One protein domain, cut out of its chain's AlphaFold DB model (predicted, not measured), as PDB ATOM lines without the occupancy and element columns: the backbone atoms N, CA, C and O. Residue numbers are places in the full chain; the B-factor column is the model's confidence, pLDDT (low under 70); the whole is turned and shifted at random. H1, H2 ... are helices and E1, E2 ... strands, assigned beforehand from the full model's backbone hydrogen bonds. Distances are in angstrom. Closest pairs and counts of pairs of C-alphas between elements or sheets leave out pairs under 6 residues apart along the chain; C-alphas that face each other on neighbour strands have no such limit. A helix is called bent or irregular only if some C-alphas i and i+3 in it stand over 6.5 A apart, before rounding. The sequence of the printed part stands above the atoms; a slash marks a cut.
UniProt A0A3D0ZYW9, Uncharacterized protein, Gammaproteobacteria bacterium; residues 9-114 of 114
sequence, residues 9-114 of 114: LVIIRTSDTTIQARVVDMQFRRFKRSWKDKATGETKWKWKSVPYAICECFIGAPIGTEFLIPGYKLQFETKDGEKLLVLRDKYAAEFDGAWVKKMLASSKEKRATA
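This is residues 9 to 114 of the 114 residues of an uncharacterized protein of Gammaproteobacteria bacterium (UniProt A0A3D0ZYW9). A long, twisted two-stranded hairpin, E2 and E3, reaches away from the body at its turn, residues 37 to 42, and at its other end belongs to a strongly twisted sheet. E4 lies beside E3 there, a sharp bend in E2 leads to E1, E6 and E5 on the other side, and H2 packs slantwise on E2, E3 and E4. The printed part has 106 residues, with six named strands and then two named helices, E1 E2 E3 E4 E5 E6 H1 H2; the sheet is mixed, in the order E4 E3 E2 E1 E6 E5, and the class is mixed, helices and strands. The whole is loose, with a radius of gyration of the C-alphas of 16.5 A and spans of 50 by 35 by 26 A.

Start with E1, residues 9 to 13, an inner strand. E2, residues 18 to 36, is its antiparallel neighbour, with N 10 and O 21 at 2.8 A, and bends by 96 degrees at residue 22. E3, residues 43 to 59, forms a hairpin with E2; look for N 27 and O 52 at 2.8 A and N 35 and O 44 at 2.9 A. E4, residues 66 to 70, is antiparallel to E3, with N 55 and O 67 at 2.9 A. E1 to E4 are a meander, each strand the antiparallel neighbour of the one before. E5, residues 75 to 79, and E6, residues 82 to 87, form a hairpin, with N 84 and O 77 at 2.8 A. E6 is parallel to E1, with N 85 and O 9 at 3.0 A. H1, residues 91 to 94, only grazes the sheet. H2, residues 98 to 113, is on the sheet at a height of 9.0 A, over E3 and E2, and runs slantwise to the strands, at 53 degrees to E2 on the local plane. The closest C-alphas of H2 and E4 are those of Val 100 and Leu 68, 7.2 A apart. In H2 every O i to N i+4 pair is within hydrogen-bond range; H1 is too short for such a pair, and its one O i to N i+3 pair is not within range.

Find C-alpha 9 at (27.957, 3.372, 78.864), where E1 begins its 13.0 A. E2 covers 39.6 A, ending at C-alpha 36, (43.605, -23.330, 99.971). E3 covers 45.0 A and bends by 57 degrees at residue 46. E4, E5 and E6 measure 13.7, 12.5 and 15.9 A. H1 is irregular, but only just: C-alphas 91 and 94 are 6.6 A apart. H2 runs 23.1 A to C-alpha 113 at (49.233, 3.787, 67.330).

The two C-alphas farthest apart are those of Thr 40 and Ile 63, 51.8 A. The printed part has no cut and no long link. Mean pLDDT of the printed part is 74.7, with 35 residues under 70, among them residues 78 to 97.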
ATOM      1  N   LEU A   9      28.200   2.298  77.917       78.69
ATOM      2  CA  LEU A   9      27.957   3.372  78.864       78.69
ATOM      3  C   LEU A   9      28.000   2.828  80.292       78.69
ATOM      4  O   LEU A   9      27.237   1.937  80.682       78.69
ATOM      5  N   VAL A  10      28.905   3.397  81.082       76.94
ATOM      6  CA  VAL A  10      29.083   3.091  82.493       76.94
ATOM      7  C   VAL A  10      28.567   4.246  83.334       76.94
ATOM      8  O   VAL A  10      29.002   5.389  83.193       76.94
ATOM      9  N   ILE A  11      27.661   3.929  84.253       77.50
ATOM     10  CA  ILE A  11      27.117   4.875  85.221       77.50
ATOM     11  C   ILE A  11      27.637   4.505  86.604       77.50
ATOM     12  O   ILE A  11      27.398   3.405  87.110       77.50
ATOM     13  N   ILE A  12      28.308   5.457  87.241       76.25
ATOM     14  CA  ILE A  12      28.738   5.354  88.631       76.25
ATOM     15  C   ILE A  12      27.892   6.321  89.443       76.25
ATOM     16  O   ILE A  12      27.932   7.534  89.237       76.25
ATOM     17  N   ARG A  13      27.118   5.780  90.382       69.56
ATOM     18  CA  ARG A  13      26.371   6.595  91.340       69.56
ATOM     19  C   ARG A  13      27.228   6.781  92.586       69.56
ATOM     20  O   ARG A  13      27.434   5.836  93.343       69.56
ATOM     21  N   THR A  14      27.729   7.990  92.782       66.94
ATOM     22  CA  THR A  14      28.305   8.426  94.060       66.94
ATOM     23  C   THR A  14      27.183   9.045  94.902       66.94
ATOM     24  O   THR A  14      26.133   9.373  94.356       66.94
ATOM     25  N   SER A  15      27.364   9.181  96.222       62.03
ATOM     26  CA  SER A  15      26.335   9.723  97.134       62.03
ATOM     27  C   SER A  15      25.754  11.059  96.668       62.03
ATOM     28  O   SER A  15      24.560  11.280  96.834       62.03
ATOM     29  N   ASP A  16      26.583  11.895  96.039       63.69
ATOM     30  CA  ASP A  16      26.236  13.282  95.722       63.69
ATOM     31  C   ASP A  16      26.280  13.586  94.213       63.69
ATOM     32  O   ASP A  16      25.730  14.588  93.761       63.69
ATOM     33  N   THR A  17      26.902  12.719  93.402       69.81
ATOM     34  CA  THR A  17      27.074  12.928  91.956       69.81
ATOM     35  C   THR A  17      26.967  11.631  91.160       69.81
ATOM     36  O   THR A  17      27.456  10.571  91.559       69.81
ATOM     37  N   THR A  18      26.341  11.719  89.985       76.44
ATOM     38  CA  THR A  18      26.337  10.632  89.000       76.44
ATOM     39  C   THR A  18      27.436  10.894  87.984       76.44
ATOM     40  O   THR A  18      27.373  11.871  87.240       76.44
ATOM     41  N   ILE A  19      28.436  10.019  87.955       78.31
ATOM     42  CA  ILE A  19      29.489  10.045  86.947       78.31
ATOM     43  C   ILE A  19      29.039   9.159  85.793       78.31
ATOM     44  O   ILE A  19      28.667   8.001  85.999       78.31
ATOM     45  N   GLN A  20      29.084   9.705  84.582       81.00
ATOM     46  CA  GLN A  20      28.890   8.925  83.368       81.00
ATOM     47  C   GLN A  20      30.211   8.841  82.615       81.00
ATOM     48  O   GLN A  20      30.911   9.843  82.426       81.00
ATOM     49  N   ALA A  21      30.547   7.623  82.215       81.06
ATOM     50  CA  ALA A  21      31.776   7.314  81.520       81.06
ATOM     51  C   ALA A  21      31.521   6.316  80.395       81.06
ATOM     52  O   ALA A  21      30.580   5.526  80.449       81.06
ATOM     53  N   ARG A  22      32.368   6.349  79.372       83.94
ATOM     54  CA  ARG A  22      32.330   5.398  78.261       83.94
ATOM     55  C   ARG A  22      33.524   4.461  78.347       83.94
ATOM     56  O   ARG A  22      34.621   4.901  78.684       83.94
ATOM     57  N   VAL A  23      33.324   3.183  78.036       82.00
ATOM     58  CA  VAL A  23      34.426   2.219  77.918       82.00
ATOM     59  C   VAL A  23      35.217   2.506  76.646       82.00
ATOM     60  O   VAL A  23      34.704   2.362  75.540       82.00
ATOM     61  N   VAL A  24      36.482   2.873  76.808       83.75
ATOM     62  CA  VAL A  24      37.384   3.203  75.699       83.75
ATOM     63  C   VAL A  24      38.268   2.013  75.327       83.75
ATOM     64  O   VAL A  24      38.550   1.762  74.155       83.75
ATOM     65  N   ASP A  25      38.702   1.242  76.323       82.31
ATOM     66  CA  ASP A  25      39.554   0.075  76.113       82.31
ATOM     67  C   ASP A  25      39.307  -0.993  77.182       82.31
ATOM     68  O   ASP A  25      38.752  -0.732  78.250       82.31
ATOM     69  N   MET A  26      39.737  -2.220  76.902       80.19
ATOM     70  CA  MET A  26      39.652  -3.343  77.827       80.19
ATOM     71  C   MET A  26      40.982  -4.071  77.899       80.19
ATOM     72  O   MET A  26      41.524  -4.523  76.892       80.19
ATOM     73  N   GLN A  27      41.486  -4.256  79.115       81.31
ATOM     74  CA  GLN A  27      42.742  -4.954  79.350       81.31
ATOM     75  C   GLN A  27      42.609  -6.020  80.429       81.31
ATOM     76  O   GLN A  27      41.822  -5.919  81.367       81.31
ATOM     77  N   PHE A  28      43.414  -7.069  80.297       81.88
ATOM     78  CA  PHE A  28      43.440  -8.175  81.241       81.88
ATOM     79  C   PHE A  28      44.675  -8.080  82.121       81.88
ATOM     80  O   PHE A  28      45.807  -8.109  81.635       81.88
ATOM     81  N   ARG A  29      44.466  -8.050  83.436       81.56
ATOM     82  CA  ARG A  29      45.569  -8.142  84.391       81.56
ATOM     83  C   ARG A  29      45.753  -9.583  84.828       81.56
ATOM     84  O   ARG A  29      44.852 -10.189  85.413       81.56
ATOM     85  N   ARG A  30      46.964 -10.099  84.622       83.88
ATOM     86  CA  ARG A  30      47.393 -11.396  85.150       83.88
ATOM     87  C   ARG A  30      48.052 -11.219  86.514       83.88
ATOM     88  O   ARG A  30      48.908 -10.358  86.683       83.88
ATOM     89  N   PHE A  31      47.668 -12.037  87.486       82.38
ATOM     90  CA  PHE A  31      48.303 -12.074  88.805       82.38
ATOM     91  C   PHE A  31      48.266 -13.484  89.395       82.38
ATOM     92  O   PHE A  31      47.397 -14.290  89.054       82.38
ATOM     93  N   LYS A  32      49.213 -13.801  90.284       85.88
ATOM     94  CA  LYS A  32      49.173 -15.042  91.066       85.88
ATOM     95  C   LYS A  32      48.274 -14.840  92.278       85.88
ATOM     96  O   LYS A  32      48.435 -13.873  93.015       85.88
ATOM     97  N   ARG A  33      47.347 -15.769  92.497       85.88
ATOM     98  CA  ARG A  33      46.538 -15.830  93.716       85.88
ATOM     99  C   ARG A  33      46.763 -17.176  94.388       85.88
ATOM    100  O   ARG A  33      46.701 -18.208  93.715       85.88
ATOM    101  N   SER A  34      47.011 -17.146  95.690       89.38
ATOM    102  CA  SER A  34      47.009 -18.347  96.512       89.38
ATOM    103  C   SER A  34      45.571 -18.801  96.769       89.38
ATOM    104  O   SER A  34      44.648 -17.988  96.884       89.38
ATOM    105  N   TRP A  35      45.354 -20.108  96.818       87.69
ATOM    106  CA  TRP A  35      44.104 -20.683  97.295       87.69
ATOM    107  C   TRP A  35      44.402 -21.901  98.156       87.69
ATOM    108  O   TRP A  35      45.383 -22.608  97.925       87.69
ATOM    109  N   LYS A  36      43.546 -22.129  99.149       90.25
ATOM    110  CA  LYS A  36      43.605 -23.330  99.971       90.25
ATOM    111  C   LYS A  36      42.837 -24.439  99.266       90.25
ATOM    112  O   LYS A  36      41.662 -24.260  98.932       90.25
ATOM    113  N   ASP A  37      43.513 -25.544  98.992       89.31
ATOM    114  CA  ASP A  37      42.895 -26.744  98.448       89.31
ATOM    115  C   ASP A  37      41.971 -27.353  99.513       89.31
ATOM    116  O   ASP A  37      42.380 -27.553 100.656       89.31
ATOM    117  N   LYS A  38      40.705 -27.603  99.160       88.19
ATOM    118  CA  LYS A  38      39.727 -28.172 100.098       88.19
ATOM    119  C   LYS A  38      39.975 -29.655 100.366       88.19
ATOM    120  O   LYS A  38      39.574 -30.129 101.420       88.19
ATOM    121  N   ALA A  39      40.600 -30.365  99.426       86.94
ATOM    122  CA  ALA A  39      40.856 -31.794  99.539       86.94
ATOM    123  C   ALA A  39      42.151 -32.077 100.310       86.94
ATOM    124  O   ALA A  39      42.167 -32.949 101.169       86.94
ATOM    125  N   THR A  40      43.225 -31.327 100.033       87.06
ATOM    126  CA  THR A  40      44.543 -31.570 100.655       87.06
ATOM    127  C   THR A  40      44.889 -30.602 101.786       87.06
ATOM    128  O   THR A  40      45.843 -30.831 102.517       87.06
ATOM    129  N   GLY A  41      44.151 -29.498 101.948       90.81
ATOM    130  CA  GLY A  41      44.435 -28.467 102.953       90.81
ATOM    131  C   GLY A  41      45.639 -27.569 102.634       90.81
ATOM    132  O   GLY A  41      45.856 -26.575 103.330       90.81
ATOM    133  N   GLU A  42      46.392 -27.870 101.576       91.81
ATOM    134  CA  GLU A  42      47.595 -27.144 101.174       91.81
ATOM    135  C   GLU A  42      47.280 -25.810 100.484       91.81
ATOM    136  O   GLU A  42      46.249 -25.639  99.825       91.81
ATOM    137  N   THR A  43      48.210 -24.858 100.584       91.25
ATOM    138  CA  THR A  43      48.121 -23.582  99.864       91.25
ATOM    139  C   THR A  43      48.811 -23.699  98.509       91.25
ATOM    140  O   THR A  43      50.032 -23.814  98.436       91.25
ATOM    141  N   LYS A  44      48.039 -23.625  97.424       90.94
ATOM    142  CA  LYS A  44      48.538 -23.683  96.041       90.94
ATOM    143  C   LYS A  44      48.463 -22.306  95.372       90.94
ATOM    144  O   LYS A  44      47.694 -21.440  95.790       90.94
ATOM    145  N   TRP A  45      49.258 -22.094  94.318       90.25
ATOM    146  CA  TRP A  45      49.362 -20.819  93.587       90.25
ATOM    147  C   TRP A  45      48.921 -20.948  92.133       90.25
ATOM    148  O   TRP A  45      49.401 -21.818  91.413       90.25
ATOM    149  N   LYS A  46      47.961 -20.120  91.692       89.50
ATOM    150  CA  LYS A  46      47.421 -20.171  90.322       89.50
ATOM    151  C   LYS A  46      47.447 -18.788  89.710       89.50
ATOM    152  O   LYS A  46      47.128 -17.789  90.359       89.50
ATOM    153  N   TRP A  47      47.804 -18.749  88.435       87.81
ATOM    154  CA  TRP A  47      47.651 -17.563  87.613       87.81
ATOM    155  C   TRP A  47      46.169 -17.306  87.353       87.81
ATOM    156  O   TRP A  47      45.463 -18.156  86.811       87.81
ATOM    157  N   LYS A  48      45.699 -16.124  87.738       82.69
ATOM    158  CA  LYS A  48      44.382 -15.605  87.380       82.69
ATOM    159  C   LYS A  48      44.545 -14.456  86.399       82.69
ATOM    160  O   LYS A  48      45.536 -13.731  86.450       82.69
ATOM    161  N   SER A  49      43.571 -14.320  85.511       81.50
ATOM    162  CA  SER A  49      43.439 -13.201  84.583       81.50
ATOM    163  C   SER A  49      42.104 -12.530  84.862       81.50
ATOM    164  O   SER A  49      41.087 -13.221  84.906       81.50
ATOM    165  N   VAL A  50      42.104 -11.224  85.109       79.81
ATOM    166  CA  VAL A  50      40.882 -10.468  85.408       79.81
ATOM    167  C   VAL A  50      40.706  -9.354  84.379       79.81
ATOM    168  O   VAL A  50      41.676  -8.629  84.139       79.81
ATOM    169  N   PRO A  51      39.507  -9.212  83.780       80.38
ATOM    170  CA  PRO A  51      39.214  -8.125  82.858       80.38
ATOM    171  C   PRO A  51      39.023  -6.808  83.611       80.38
ATOM    172  O   PRO A  51      38.307  -6.739  84.616       80.38
ATOM    173  N   TYR A  52      39.626  -5.761  83.072       80.69
ATOM    174  CA  TYR A  52      39.471  -4.384  83.498       80.69
ATOM    175  C   TYR A  52      39.082  -3.532  82.295       80.69
ATOM    176  O   TYR A  52      39.685  -3.637  81.228       80.69
ATOM    177  N   ALA A  53      38.078  -2.694  82.488       80.31
ATOM    178  CA  ALA A  53      37.666  -1.671  81.552       80.31
ATOM    179  C   ALA A  53      38.388  -0.366  81.877       80.31
ATOM    180  O   ALA A  53      38.547  -0.010  83.047       80.31
ATOM    181  N   ILE A  54      38.841   0.314  80.835       82.12
ATOM    182  CA  ILE A  54      39.378   1.665  80.893       82.12
ATOM    183  C   ILE A  54      38.263   2.568  80.405       82.12
ATOM    184  O   ILE A  54      37.815   2.440  79.263       82.12
ATOM    185  N   CYS A  55      37.797   3.429  81.294       81.06
ATOM    186  CA  CYS A  55      36.655   4.285  81.051       81.06
ATOM    187  C   CYS A  55      37.087   5.745  81.045       81.06
ATOM    188  O   CYS A  55      37.927   6.146  81.851       81.06
ATOM    189  N   GLU A  56      36.481   6.531  80.167       81.50
ATOM    190  CA  GLU A  56      36.675   7.974  80.082       81.50
ATOM    191  C   GLU A  56      35.407   8.687  80.551       81.50
ATOM    192  O   GLU A  56      34.308   8.413  80.060       81.50
ATOM    193  N   CYS A  57      35.555   9.577  81.535       81.25
ATOM    194  CA  CYS A  57      34.470  10.400  82.058       81.25
ATOM    195  C   CYS A  57      34.079  11.504  81.074       81.25
ATOM    196  O   CYS A  57      34.937  12.254  80.601       81.25
ATOM    197  N   PHE A  58      32.770  11.685  80.892       78.75
ATOM    198  CA  PHE A  58      32.205  12.813  80.147       78.75
ATOM    199  C   PHE A  58      31.221  13.658  80.976       78.75
ATOM    200  O   PHE A  58      31.058  14.840  80.688       78.75
ATOM    201  N   ILE A  59      30.599  13.104  82.030       78.31
ATOM    202  CA  ILE A  59      29.711  13.840  82.955       78.31
ATOM    203  C   ILE A  59      30.092  13.529  84.408       78.31
ATOM    204  O   ILE A  59      30.386  12.384  84.745       78.31
ATOM    205  N   GLY A  60      30.042  14.541  85.284       69.38
ATOM    206  CA  GLY A  60      30.174  14.396  86.744       69.38
ATOM    207  C   GLY A  60      31.607  14.425  87.296       69.38
ATOM    208  O   GLY A  60      31.786  14.584  88.499       69.38
ATOM    209  N   ALA A  61      32.618  14.331  86.433       71.12
ATOM    210  CA  ALA A  61      34.038  14.524  86.737       71.12
ATOM    211  C   ALA A  61      34.678  15.371  85.616       71.12
ATOM    212  O   ALA A  61      34.039  15.543  84.573       71.12
ATOM    213  N   PRO A  62      35.909  15.901  85.782       73.31
ATOM    214  CA  PRO A  62      36.595  16.604  84.703       73.31
ATOM    215  C   PRO A  62      36.621  15.747  83.434       73.31
ATOM    216  O   PRO A  62      37.022  14.579  83.470       73.31
ATOM    217  N   ILE A  63      36.146  16.321  82.331       73.94
ATOM    218  CA  ILE A  63      36.046  15.637  81.040       73.94
ATOM    219  C   ILE A  63      37.443  15.164  80.622       73.94
ATOM    220  O   ILE A  63      38.418  15.904  80.766       73.94
ATOM    221  N   GLY A  64      37.541  13.919  80.153       71.19
ATOM    222  CA  GLY A  64      38.817  13.290  79.794       71.19
ATOM    223  C   GLY A  64      39.538  12.611  80.965       71.19
ATOM    224  O   GLY A  64      40.655  12.112  80.805       71.19
ATOM    225  N   THR A  65      38.921  12.556  82.151       76.50
ATOM    226  CA  THR A  65      39.442  11.732  83.251       76.50
ATOM    227  C   THR A  65      39.297  10.259  82.888       76.50
ATOM    228  O   THR A  65      38.185   9.749  82.756       76.50
ATOM    229  N   GLU A  66      40.428   9.569  82.765       78.25
ATOM    230  CA  GLU A  66      40.470   8.130  82.529       78.25
ATOM    231  C   GLU A  66      40.639   7.370  83.840       78.25
ATOM    232  O   GLU A  66      41.486   7.705  84.672       78.25
ATOM    233  N   PHE A  67      39.863   6.308  84.012       76.00
ATOM    234  CA  PHE A  67      39.920   5.484  85.209       76.00
ATOM    235  C   PHE A  67      39.649   4.015  84.896       76.00
ATOM    236  O   PHE A  67      39.216   3.637  83.806       76.00
ATOM    237  N   LEU A  68      39.965   3.168  85.871       79.12
ATOM    238  CA  LEU A  68      39.928   1.724  85.732       79.12
ATOM    239  C   LEU A  68      38.735   1.122  86.466       79.12
ATOM    240  O   LEU A  68      38.539   1.411  87.643       79.12
ATOM    241  N   ILE A  69      38.009   0.207  85.825       76.81
ATOM    242  CA  ILE A  69      36.925  -0.539  86.468       76.81
ATOM    243  C   ILE A  69      37.120  -2.043  86.266       76.81
ATOM    244  O   ILE A  69      37.259  -2.506  85.135       76.81
ATOM    245  N   PRO A  70      37.095  -2.862  87.329       75.44
ATOM    246  CA  PRO A  70      37.044  -4.308  87.192       75.44
ATOM    247  C   PRO A  70      35.698  -4.706  86.587       75.44
ATOM    248  O   PRO A  70      34.650  -4.521  87.207       75.44
ATOM    249  N   GLY A  71      35.724  -5.312  85.401       69.94
ATOM    250  CA  GLY A  71      34.499  -5.570  84.642       69.94
ATOM    251  C   GLY A  71      33.495  -6.475  85.361       69.94
ATOM    252  O   GLY A  71      32.289  -6.330  85.209       69.94
ATOM    253  N   TYR A  72      33.981  -7.365  86.232       69.06
ATOM    254  CA  TYR A  72      33.134  -8.263  87.022       69.06
ATOM    255  C   TYR A  72      32.321  -7.563  88.124       69.06
ATOM    256  O   TYR A  72      31.421  -8.193  88.675       69.06
ATOM    257  N   LYS A  73      32.645  -6.311  88.485       69.06
ATOM    258  CA  LYS A  73      31.870  -5.529  89.464       69.06
ATOM    259  C   LYS A  73      30.724  -4.742  88.816       69.06
ATOM    260  O   LYS A  73      29.900  -4.194  89.543       69.06
ATOM    261  N   LEU A  74      30.656  -4.686  87.486       72.38
ATOM    262  CA  LEU A  74      29.581  -4.004  86.777       72.38
ATOM    263  C   LEU A  74      28.366  -4.918  86.635       72.38
ATOM    264  O   LEU A  74      28.485  -6.101  86.304       72.38
ATOM    265  N   GLN A  75      27.190  -4.352  86.889       69.94
ATOM    266  CA  GLN A  75      25.912  -5.025  86.697       69.94
ATOM    267  C   GLN A  75      25.184  -4.399  85.513       69.94
ATOM    268  O   GLN A  75      25.186  -3.179  85.362       69.94
ATOM    269  N   PHE A  76      24.554  -5.232  84.687       69.62
ATOM    270  CA  PHE A  76      23.648  -4.733  83.661       69.62
ATOM    271  C   PHE A  76      22.365  -4.236  84.317       69.62
ATOM    272  O   PHE A  76      21.696  -4.980  85.033       69.62
ATOM    273  N   GLU A  77      22.010  -2.995  84.030       70.62
ATOM    274  CA  GLU A  77      20.715  -2.407  84.339       70.62
ATOM    275  C   GLU A  77      20.087  -2.011  83.001       70.62
ATOM    276  O   GLU A  77      20.740  -1.401  82.159       70.62
ATOM    277  N   THR A  78      18.846  -2.426  82.754       63.62
ATOM    278  CA  THR A  78      18.114  -1.993  81.556       63.62
ATOM    279  C   THR A  78      17.262  -0.800  81.955       63.62
ATOM    280  O   THR A  78      16.398  -0.941  82.820       63.62
ATOM    281  N   LYS A  79      17.513   0.368  81.361       60.66
ATOM    282  CA  LYS A  79      16.606   1.522  81.451       60.66
ATOM    283  C   LYS A  79      16.209   1.928  80.046       60.66
ATOM    284  O   LYS A  79      17.065   1.986  79.173       60.66
ATOM    285  N   ASP A  80      14.914   2.151  79.844       56.06
ATOM    286  CA  ASP A  80      14.354   2.659  78.585       56.06
ATOM    287  C   ASP A  80      14.771   1.862  77.329       56.06
ATOM    288  O   ASP A  80      14.908   2.403  76.241       56.06
ATOM    289  N   GLY A  81      14.975   0.546  77.477       62.56
ATOM    290  CA  GLY A  81      15.389  -0.347  76.386       62.56
ATOM    291  C   GLY A  81      16.899  -0.379  76.106       62.56
ATOM    292  O   GLY A  81      17.351  -1.248  75.361       62.56
ATOM    293  N   GLU A  82      17.691   0.480  76.751       60.59
ATOM    294  CA  GLU A  82      19.150   0.512  76.631       60.59
ATOM    295  C   GLU A  82      19.834  -0.270  77.763       60.59
ATOM    296  O   GLU A  82      19.431  -0.238  78.932       60.59
ATOM    297  N   LYS A  83      20.892  -1.013  77.411       62.81
ATOM    298  CA  LYS A  83      21.715  -1.761  78.370       62.81
ATOM    299  C   LYS A  83      22.770  -0.832  78.957       62.81
ATOM    300  O   LYS A  83      23.662  -0.382  78.248       62.81
ATOM    301  N   LEU A  84      22.696  -0.602  80.262       69.19
ATOM    302  CA  LEU A  84      23.615   0.255  81.003       69.19
ATOM    303  C   LEU A  84      24.445  -0.588  81.965       69.19
ATOM    304  O   LEU A  84      23.941  -1.530  82.580       69.19
ATOM    305  N   LEU A  85      25.715  -0.234  82.133       69.44
ATOM    306  CA  LEU A  85      26.576  -0.847  83.137       69.44
ATOM    307  C   LEU A  85      26.599   0.031  84.383       69.44
ATOM    308  O   LEU A  85      27.172   1.117  84.384       69.44
ATOM    309  N   VAL A  86      25.976  -0.438  85.460       66.38
ATOM    310  CA  VAL A  86      25.895   0.310  86.717       66.38
ATOM    311  C   VAL A  86      26.894  -0.251  87.719       66.38
ATOM    312  O   VAL A  86      26.886  -1.443  88.042       66.38
ATOM    313  N   LEU A  87      27.742   0.632  88.247       69.31
ATOM    314  CA  LEU A  87      28.563   0.351  89.418       69.31
ATOM    315  C   LEU A  87      27.778   0.781  90.664       69.31
ATOM    316  O   LEU A  87      27.631   1.972  90.930       69.31
ATOM    317  N   ARG A  88      27.228  -0.188  91.405       59.50
ATOM    318  CA  ARG A  88      26.364   0.077  92.574       59.50
ATOM    319  C   ARG A  88      27.113   0.389  93.864       59.50
ATOM    320  O   ARG A  88      26.488   0.830  94.819       59.50
ATOM    321  N   ASP A  89      28.413   0.123  93.912       56.31
ATOM    322  CA  ASP A  89      29.134   0.052  95.176       56.31
ATOM    323  C   ASP A  89      30.384   0.943  95.188       56.31
ATOM    324  O   ASP A  89      31.062   1.101  94.169       56.31
ATOM    325  N   LYS A  90      30.675   1.508  96.368       47.75
ATOM    326  CA  LYS A  90      31.646   2.581  96.689       47.75
ATOM    327  C   LYS A  90      33.122   2.166  96.525       47.75
ATOM    328  O   LYS A  90      34.010   2.689  97.191       47.75
ATOM    329  N   TYR A  91      33.435   1.239  95.625       49.12
ATOM    330  CA  TYR A  91      34.789   0.715  95.420       49.12
ATOM    331  C   TYR A  91      35.648   1.567  94.479       49.12
ATOM    332  O   TYR A  91      36.493   1.027  93.774       49.12
ATOM    333  N   ALA A  92      35.493   2.894  94.500       45.56
ATOM    334  CA  ALA A  92      36.440   3.812  93.863       45.56
ATOM    335  C   ALA A  92      37.849   3.759  94.507       45.56
ATOM    336  O   ALA A  92      38.809   4.279  93.949       45.56
ATOM    337  N   ALA A  93      37.994   3.108  95.669       39.38
ATOM    338  CA  ALA A  93      39.177   3.206  96.525       39.38
ATOM    339  C   ALA A  93      40.351   2.248  96.206       39.38
ATOM    340  O   ALA A  93      41.384   2.349  96.857       39.38
ATOM    341  N   GLU A  94      40.262   1.335  95.228       50.16
ATOM    342  CA  GLU A  94      41.363   0.380  94.937       50.16
ATOM    343  C   GLU A  94      42.249   0.766  93.727       50.16
ATOM    344  O   GLU A  94      43.079  -0.036  93.287       50.16
ATOM    345  N   PHE A  95      42.104   1.975  93.168       55.94
ATOM    346  CA  PHE A  95      42.642   2.296  91.835       55.94
ATOM    347  C   PHE A  95      43.905   3.170  91.780       55.94
ATOM    348  O   PHE A  95      44.366   3.457  90.679       55.94
ATOM    349  N   ASP A  96      44.537   3.526  92.903       57.44
ATOM    350  CA  ASP A  96      45.754   4.370  92.897       57.44
ATOM    351  C   ASP A  96      47.079   3.570  92.916       57.44
ATOM    352  O   ASP A  96      48.120   3.989  93.419       57.44
ATOM    353  N   GLY A  97      47.057   2.349  92.379       67.31
ATOM    354  CA  GLY A  97      48.248   1.503  92.292       67.31
ATOM    355  C   GLY A  97      49.168   1.894  91.129       67.31
ATOM    356  O   GLY A  97      48.707   2.194  90.030       67.31
ATOM    357  N   ALA A  98      50.490   1.755  91.298       74.62
ATOM    358  CA  ALA A  98      51.471   1.983  90.221       74.62
ATOM    359  C   ALA A  98      51.199   1.152  88.945       74.62
ATOM    360  O   ALA A  98      51.530   1.560  87.833       74.62
ATOM    361  N   TRP A  99      50.567  -0.015  89.090       74.62
ATOM    362  CA  TRP A  99      50.163  -0.862  87.967       74.62
ATOM    363  C   TRP A  99      48.988  -0.278  87.166       74.62
ATOM    364  O   TRP A  99      48.921  -0.517  85.965       74.62
ATOM    365  N   VAL A 100      48.098   0.502  87.795       73.56
ATOM    366  CA  VAL A 100      46.977   1.179  87.121       73.56
ATOM    367  C   VAL A 100      47.524   2.246  86.184       73.56
ATOM    368  O   VAL A 100      47.168   2.261  85.010       73.56
ATOM    369  N   LYS A 101      48.486   3.048  86.658       76.88
ATOM    370  CA  LYS A 101      49.190   4.048  85.838       76.88
ATOM    371  C   LYS A 101      49.859   3.416  84.614       76.88
ATOM    372  O   LYS A 101      49.714   3.929  83.511       76.88
ATOM    373  N   LYS A 102      50.519   2.261  84.783       80.38
ATOM    374  CA  LYS A 102      51.101   1.501  83.658       80.38
ATOM    375  C   LYS A 102      50.045   1.016  82.663       80.38
ATOM    376  O   LYS A 102      50.291   1.034  81.464       80.38
ATOM    377  N   MET A 103      48.885   0.580  83.148       77.69
ATOM    378  CA  MET A 103      47.814   0.069  82.291       77.69
ATOM    379  C   MET A 103      47.132   1.192  81.499       77.69
ATOM    380  O   MET A 103      46.902   1.039  80.302       77.69
ATOM    381  N   LEU A 104      46.894   2.340  82.141       79.06
ATOM    382  CA  LEU A 104      46.404   3.552  81.483       79.06
ATOM    383  C   LEU A 104      47.404   4.051  80.431       79.06
ATOM    384  O   LEU A 104      47.012   4.293  79.293       79.06
ATOM    385  N   ALA A 105      48.698   4.116  80.763       81.12
ATOM    386  CA  ALA A 105      49.747   4.497  79.813       81.12
ATOM    387  C   ALA A 105      49.810   3.542  78.607       81.12
ATOM    388  O   ALA A 105      49.738   3.992  77.468       81.12
ATOM    389  N   SER A 106      49.824   2.225  78.846       79.88
ATOM    390  CA  SER A 106      49.829   1.226  77.769       79.88
ATOM    391  C   SER A 106      48.579   1.306  76.887       79.88
ATOM    392  O   SER A 106      48.655   1.078  75.681       79.88
ATOM    393  N   SER A 107      47.420   1.636  77.461       76.75
ATOM    394  CA  SER A 107      46.205   1.877  76.677       76.75
ATOM    395  C   SER A 107      46.305   3.132  75.816       76.75
ATOM    396  O   SER A 107      45.911   3.097  74.653       76.75
ATOM    397  N   LYS A 108      46.857   4.229  76.352       78.00
ATOM    398  CA  LYS A 108      47.088   5.461  75.583       78.00
ATOM    399  C   LYS A 108      48.042   5.227  74.416       78.00
ATOM    400  O   LYS A 108      47.738   5.641  73.307       78.00
ATOM    401  N   GLU A 109      49.138   4.506  74.636       78.62
ATOM    402  CA  GLU A 109      50.091   4.146  73.575       78.62
ATOM    403  C   GLU A 109      49.431   3.302  72.476       78.62
ATOM    404  O   GLU A 109      49.578   3.597  71.290       78.62
ATOM    405  N   LYS A 110      48.637   2.290  72.855       77.69
ATOM    406  CA  LYS A 110      47.898   1.462  71.889       77.69
ATOM    407  C   LYS A 110      46.893   2.267  71.077       77.69
ATOM    408  O   LYS A 110      46.748   2.004  69.891       77.69
ATOM    409  N   ARG A 111      46.213   3.228  71.703       69.69
ATOM    410  CA  ARG A 111      45.264   4.123  71.029       69.69
ATOM    411  C   ARG A 111      45.944   5.145  70.128       69.69
ATOM    412  O   ARG A 111      45.386   5.472  69.099       69.69
ATOM    413  N   ALA A 112      47.130   5.630  70.489       68.06
ATOM    414  CA  ALA A 112      47.888   6.562  69.654       68.06
ATOM    415  C   ALA A 112      48.498   5.896  68.407       68.06
ATOM    416  O   ALA A 112      48.859   6.584  67.460       68.06
ATOM    417  N   THR A 113      48.644   4.569  68.430       62.22
ATOM    418  CA  THR A 113      49.233   3.787  67.330       62.22
ATOM    419  C   THR A 113      48.171   3.167  66.406       62.22
ATOM    420  O   THR A 113      48.525   2.658  65.346       62.22
ATOM    421  N   ALA A 114      46.897   3.167  66.814       52.53
ATOM    422  CA  ALA A 114      45.772   2.573  66.084       52.53
ATOM    423  C   ALA A 114      45.014   3.626  65.272       52.53
ATOM    424  O   ALA A 114      44.571   3.270  64.158       52.53
TER     425      ALA A 114